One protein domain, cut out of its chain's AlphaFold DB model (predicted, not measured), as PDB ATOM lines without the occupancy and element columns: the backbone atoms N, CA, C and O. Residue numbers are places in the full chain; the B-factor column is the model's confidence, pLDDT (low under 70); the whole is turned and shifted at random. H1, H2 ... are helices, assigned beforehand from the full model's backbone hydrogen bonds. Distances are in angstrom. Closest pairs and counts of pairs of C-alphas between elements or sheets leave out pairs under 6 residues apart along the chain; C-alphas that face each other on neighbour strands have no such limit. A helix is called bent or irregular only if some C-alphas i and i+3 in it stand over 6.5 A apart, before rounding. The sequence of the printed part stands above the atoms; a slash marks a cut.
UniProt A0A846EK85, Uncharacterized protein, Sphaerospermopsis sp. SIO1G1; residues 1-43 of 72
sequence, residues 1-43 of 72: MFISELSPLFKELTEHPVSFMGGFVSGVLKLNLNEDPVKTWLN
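Overview. This is residues 1 to 43 of the 72 residues of an uncharacterized protein of Sphaerospermopsis sp. SIO1G1 (UniProt A0A846EK85). Two helices, H1 and H2, make an open V, joined by a tight link at its point, and beyond the far end of H2 a strung-out link leads to a short third helix, H3, at the other end of the domain. There is no packed core: H1 and H2 come near each other only around Leu 13 and Phe 20, and H3 touches no helix. The printed part has 43 residues with three named helices, in the order H1, H2, H3, and no named strand; the class is all helix. The whole is only just extended, close to loose, with a radius of gyration of the C-alphas of 14.0 A. Its outline is flat, with spans of 40 by 21 by 11 A.

Along the chain. The longest helix by residues is H1, residues 2 to 15, which measures 21.1 A from C-alpha 2 at (-21.815, -17.018, 40.719) to C-alpha 15 at (-10.975, -3.833, 53.121). H1 is only just irregular: C-alphas 5 and 8 are 6.8 A apart, against about 5 A in a regular helix, and its line is a rough one. H2 takes residues 17 to 28 and measures 15.4 A from first to last C-alpha. H3, residues 38 to 43, measures 8.5 A and ends with C-alpha 43 at (3.623, 9.993, 30.214).

Arrangement. H1 and H2 are close but not clearly touching, with 2 pairs of C-alphas within 8 A. Their closest C-alphas are those of Leu 13 and Phe 20, 6.0 A apart. Their lines stand at a steep tilt of 55 degrees, and they run opposite ways. Their centres are 14.5 A apart. H3 is apart from H1 and apart from H2. In H2 and H3 every O i to N i+4 pair is within hydrogen-bond range; in H1, 8 of 10 are.

Size, cuts and confidence. The two C-alphas farthest apart are those of Met 1 and Thr 40, at 42.3 A, and those of the first and last printed residues, Met 1 and Asn 43, are 42.1 A apart. Residue 1 is the first of a chain of 72 residues, and the printed part ends at residue 43 and has no cut. The link from H1 to H2 is tight, with 1 residue, and the link from H2 to H3 is short, with 9 residues. Residues 1 to 8, of which 2 to 8 belong to H1, stand free, and so do residues 14 to 19, of which 17 to 19 belong to H2, and residues 24 to 30, of which 24 to 28 belong to H2. The mean pLDDT of the printed part of this predicted model is 78.7, and residues 1 to 2 and 32 to 33 are under 70.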
ATOM      1  N   MET A   1     -24.183 -19.958  43.053       67.31
ATOM      2  CA  MET A   1     -22.961 -20.361  42.329       67.31
ATOM      3  C   MET A   1     -22.135 -19.142  41.930       67.31
ATOM      4  O   MET A   1     -21.084 -18.983  42.513       67.31
ATOM      5  N   PHE A   2     -22.619 -18.198  41.113       69.81
ATOM      6  CA  PHE A   2     -21.815 -17.018  40.719       69.81
ATOM      7  C   PHE A   2     -21.541 -15.992  41.849       69.81
ATOM      8  O   PHE A   2     -20.416 -15.557  42.053       69.81
ATOM      9  N   ILE A   3     -22.562 -15.633  42.641       74.06
ATOM     10  CA  ILE A   3     -22.438 -14.635  43.729       74.06
ATOM     11  C   ILE A   3     -21.539 -15.141  44.872       74.06
ATOM     12  O   ILE A   3     -20.867 -14.361  45.541       74.06
ATOM     13  N   SER A   4     -21.493 -16.458  45.063       74.19
ATOM     14  CA  SER A   4     -20.654 -17.131  46.057       74.19
ATOM     15  C   SER A   4     -19.158 -16.949  45.764       74.19
ATOM     16  O   SER A   4     -18.365 -16.825  46.690       74.19
ATOM     17  N   GLU A   5     -18.787 -16.871  44.484       78.50
ATOM     18  CA  GLU A   5     -17.405 -16.685  44.018       78.50
ATOM     19  C   GLU A   5     -16.978 -15.210  43.955       78.50
ATOM     20  O   GLU A   5     -15.792 -14.907  44.034       78.50
ATOM     21  N   LEU A   6     -17.931 -14.275  43.892       75.69
ATOM     22  CA  LEU A   6     -17.675 -12.832  44.019       75.69
ATOM     23  C   LEU A   6     -17.533 -12.377  45.478       75.69
ATOM     24  O   LEU A   6     -17.060 -11.273  45.737       75.69
ATOM     25  N   SER A   7     -17.916 -13.214  46.445       77.69
ATOM     26  CA  SER A   7     -17.776 -12.922  47.875       77.69
ATOM     27  C   SER A   7     -16.366 -12.471  48.305       77.69
ATOM     28  O   SER A   7     -16.297 -11.518  49.082       77.69
ATOM     29  N   PRO A   8     -15.251 -13.080  47.845       77.88
ATOM     30  CA  PRO A   8     -13.906 -12.569  48.128       77.88
ATOM     31  C   PRO A   8     -13.645 -11.194  47.499       77.88
ATOM     32  O   PRO A   8     -13.041 -10.343  48.137       77.88
ATOM     33  N   LEU A   9     -14.178 -10.927  46.304       81.00
ATOM     34  CA  LEU A   9     -14.078  -9.622  45.642       81.00
ATOM     35  C   LEU A   9     -14.761  -8.511  46.450       81.00
ATOM     36  O   LEU A   9     -14.220  -7.419  46.596       81.00
ATOM     37  N   PHE A  10     -15.937  -8.796  47.012       82.06
ATOM     38  CA  PHE A  10     -16.638  -7.855  47.886       82.06
ATOM     39  C   PHE A  10     -15.937  -7.667  49.236       82.06
ATOM     40  O   PHE A  10     -15.949  -6.555  49.758       82.06
ATOM     41  N   LYS A  11     -15.291  -8.709  49.780       80.62
ATOM     42  CA  LYS A  11     -14.424  -8.565  50.961       80.62
ATOM     43  C   LYS A  11     -13.264  -7.611  50.683       80.62
ATOM     44  O   LYS A  11     -13.086  -6.652  51.430       80.62
ATOM     45  N   GLU A  12     -12.559  -7.815  49.576       79.69
ATOM     46  CA  GLU A  12     -11.440  -6.962  49.171       79.69
ATOM     47  C   GLU A  12     -11.892  -5.519  48.884       79.69
ATOM     48  O   GLU A  12     -11.204  -4.565  49.238       79.69
ATOM     49  N   LEU A  13     -13.086  -5.332  48.305       83.00
ATOM     50  CA  LEU A  13     -13.707  -4.015  48.125       83.00
ATOM     51  C   LEU A  13     -13.958  -3.315  49.468       83.00
ATOM     52  O   LEU A  13     -13.795  -2.100  49.555       83.00
ATOM     53  N   THR A  14     -14.371  -4.047  50.505       83.00
ATOM     54  CA  THR A  14     -14.602  -3.464  51.835       83.00
ATOM     55  C   THR A  14     -13.314  -3.200  52.615       83.00
ATOM     56  O   THR A  14     -13.259  -2.213  53.345       83.00
ATOM     57  N   GLU A  15     -12.274  -4.024  52.452       86.31
ATOM     58  CA  GLU A  15     -10.975  -3.833  53.121       86.31
ATOM     59  C   GLU A  15     -10.097  -2.784  52.417       86.31
ATOM     60  O   GLU A  15      -9.431  -1.979  53.072       86.31
ATOM     61  N   HIS A  16     -10.133  -2.732  51.082       84.50
ATOM     62  CA  HIS A  16      -9.307  -1.847  50.256       84.50
ATOM     63  C   HIS A  16     -10.117  -1.094  49.181       84.50
ATOM     64  O   HIS A  16      -9.785  -1.145  47.988       84.50
ATOM     65  N   PRO A  17     -11.138  -0.303  49.576       83.38
ATOM     66  CA  PRO A  17     -12.040   0.367  48.635       83.38
ATOM     67  C   PRO A  17     -11.322   1.354  47.713       83.38
ATOM     68  O   PRO A  17     -11.675   1.477  46.545       83.38
ATOM     69  N   VAL A  18     -10.284   2.036  48.211       84.25
ATOM     70  CA  VAL A  18      -9.563   3.077  47.460       84.25
ATOM     71  C   VAL A  18      -8.770   2.486  46.289       84.25
ATOM     72  O   VAL A  18      -8.848   3.000  45.175       84.25
ATOM     73  N   SER A  19      -8.051   1.382  46.514       82.69
ATOM     74  CA  SER A  19      -7.284   0.702  45.459       82.69
ATOM     75  C   SER A  19      -8.220   0.038  44.441       82.69
ATOM     76  O   SER A  19      -8.031   0.166  43.229       82.69
ATOM     77  N   PHE A  20      -9.306  -0.577  44.930       87.50
ATOM     78  CA  PHE A  20     -10.332  -1.169  44.075       87.50
ATOM     79  C   PHE A  20     -11.028  -0.129  43.190       87.50
ATOM     80  O   PHE A  20     -11.171  -0.348  41.990       87.50
ATOM     81  N   MET A  21     -11.431   1.022  43.744       86.06
ATOM     82  CA  MET A  21     -12.072   2.099  42.982       86.06
ATOM     83  C   MET A  21     -11.173   2.632  41.869       86.06
ATOM     84  O   MET A  21     -11.684   2.936  40.799       86.06
ATOM     85  N   GLY A  22      -9.853   2.677  42.066       85.12
ATOM     86  CA  GLY A  22      -8.911   3.027  40.999       85.12
ATOM     87  C   GLY A  22      -9.006   2.077  39.799       85.12
ATOM     88  O   GLY A  22      -9.179   2.524  38.664       85.12
ATOM     89  N   GLY A  23      -8.971   0.764  40.046       82.50
ATOM     90  CA  GLY A  23      -9.120  -0.256  39.001       82.50
ATOM     91  C   GLY A  23     -10.525  -0.305  38.392       82.50
ATOM     92  O   GLY A  23     -10.675  -0.394  37.174       82.50
ATOM     93  N   PHE A  24     -11.562  -0.183  39.222       85.81
ATOM     94  CA  PHE A  24     -12.962  -0.208  38.801       85.81
ATOM     95  C   PHE A  24     -13.326   1.005  37.942       85.81
ATOM     96  O   PHE A  24     -13.872   0.840  36.857       85.81
ATOM     97  N   VAL A  25     -12.986   2.220  38.381       84.44
ATOM     98  CA  VAL A  25     -13.253   3.456  37.631       84.44
ATOM     99  C   VAL A  25     -12.443   3.481  36.333       84.44
ATOM    100  O   VAL A  25     -12.989   3.848  35.296       84.44
ATOM    101  N   SER A  26     -11.192   3.004  36.348       83.31
ATOM    102  CA  SER A  26     -10.382   2.823  35.133       83.31
ATOM    103  C   SER A  26     -11.028   1.847  34.136       83.31
ATOM    104  O   SER A  26     -11.110   2.134  32.940       83.31
ATOM    105  N   GLY A  27     -11.576   0.730  34.628       82.94
ATOM    106  CA  GLY A  27     -12.309  -0.241  33.814       82.94
ATOM    107  C   GLY A  27     -13.634   0.298  33.263       82.94
ATOM    108  O   GLY A  27     -13.910   0.143  32.074       82.94
ATOM    109  N   VAL A  28     -14.438   0.972  34.096       83.12
ATOM    110  CA  VAL A  28     -15.740   1.553  33.714       83.12
ATOM    111  C   VAL A  28     -15.574   2.679  32.697       83.12
ATOM    112  O   VAL A  28     -16.296   2.718  31.703       83.12
ATOM    113  N   LEU A  29     -14.599   3.567  32.900       79.56
ATOM    114  CA  LEU A  29     -14.279   4.641  31.954       79.56
ATOM    115  C   LEU A  29     -13.571   4.123  30.692       79.56
ATOM    116  O   LEU A  29     -13.292   4.917  29.796       79.56
ATOM    117  N   LYS A  30     -13.271   2.813  30.616       73.50
ATOM    118  CA  LYS A  30     -12.449   2.185  29.569       73.50
ATOM    119  C   LYS A  30     -11.206   3.023  29.284       73.50
ATOM    120  O   LYS A  30     -10.918   3.346  28.130       73.50
ATOM    121  N   LEU A  31     -10.501   3.406  30.348       71.56
ATOM    122  CA  LEU A  31      -9.342   4.279  30.274       71.56
ATOM    123  C   LEU A  31      -8.195   3.513  29.602       71.56
ATOM    124  O   LEU A  31      -7.408   2.814  30.234       71.56
ATOM    125  N   ASN A  32      -8.158   3.569  28.276       69.38
ATOM    126  CA  ASN A  32      -7.166   2.857  27.498       69.38
ATOM    127  C   ASN A  32      -5.868   3.659  27.555       69.38
ATOM    128  O   ASN A  32      -5.788   4.768  27.033       69.38
ATOM    129  N   LEU A  33      -4.849   3.100  28.207       68.00
ATOM    130  CA  LEU A  33      -3.549   3.752  28.401       68.00
ATOM    131  C   LEU A  33      -2.844   4.099  27.080       68.00
ATOM    132  O   LEU A  33      -1.909   4.895  27.073       68.00
ATOM    133  N   ASN A  34      -3.284   3.494  25.973       72.38
ATOM    134  CA  ASN A  34      -2.742   3.717  24.639       72.38
ATOM    135  C   ASN A  34      -3.467   4.824  23.860       72.38
ATOM    136  O   ASN A  34      -2.955   5.249  22.826       72.38
ATOM    137  N   GLU A  35      -4.617   5.286  24.351       75.88
ATOM    138  CA  GLU A  35      -5.430   6.325  23.719       75.88
ATOM    139  C   GLU A  35      -5.111   7.703  24.309       75.88
ATOM    140  O   GLU A  35      -4.832   7.858  25.505       75.88
ATOM    141  N   ASP A  36      -5.173   8.734  23.471       70.44
ATOM    142  CA  ASP A  36      -5.112  10.117  23.938       70.44
ATOM    143  C   ASP A  36      -6.481  10.548  24.494       70.44
ATOM    144  O   ASP A  36      -7.516  10.174  23.942       70.44
ATOM    145  N   PRO A  37      -6.537  11.321  25.598       71.88
ATOM    146  CA  PRO A  37      -5.445  12.053  26.252       71.88
ATOM    147  C   PRO A  37      -4.735  11.286  27.384       71.88
ATOM    148  O   PRO A  37      -3.819  11.824  28.008       71.88
ATOM    149  N   VAL A  38      -5.152  10.052  27.682       75.50
ATOM    150  CA  VAL A  38      -4.698   9.271  28.848       75.50
ATOM    151  C   VAL A  38      -3.228   8.896  28.717       75.50
ATOM    152  O   VAL A  38      -2.479   9.035  29.678       75.50
ATOM    153  N   LYS A  39      -2.792   8.499  27.520       75.19
ATOM    154  CA  LYS A  39      -1.388   8.226  27.198       75.19
ATOM    155  C   LYS A  39      -0.498   9.444  27.440       75.19
ATOM    156  O   LYS A  39       0.525   9.357  28.118       75.19
ATOM    157  N   THR A  40      -0.906  10.595  26.907       77.69
ATOM    158  CA  THR A  40      -0.186  11.863  27.072       77.69
ATOM    159  C   THR A  40      -0.153  12.314  28.537       77.69
ATOM    160  O   THR A  40       0.882  12.777  29.022       77.69
ATOM    161  N   TRP A  41      -1.256  12.136  29.271       81.12
ATOM    162  CA  TRP A  41      -1.321  12.391  30.708       81.12
ATOM    163  C   TRP A  41      -0.397  11.440  31.483       81.12
ATOM    164  O   TRP A  41       0.490  11.908  32.186       81.12
ATOM    165  N   LEU A  42      -0.494  10.125  31.290       77.31
ATOM    166  CA  LEU A  42       0.319   9.140  32.007       77.31
ATOM    167  C   LEU A  42       1.823   9.334  31.757       77.31
ATOM    168  O   LEU A  42       2.610   9.277  32.698       77.31
ATOM    169  N   ASN A  43       2.229   9.656  30.525       78.12
ATOM    170  CA  ASN A  43       3.623   9.993  30.214       78.12
ATOM    171  C   ASN A  43       4.117  11.231  30.975       78.12
ATOM    172  O   ASN A  43       5.276  11.274  31.388       78.12
TER     173      ASN A  43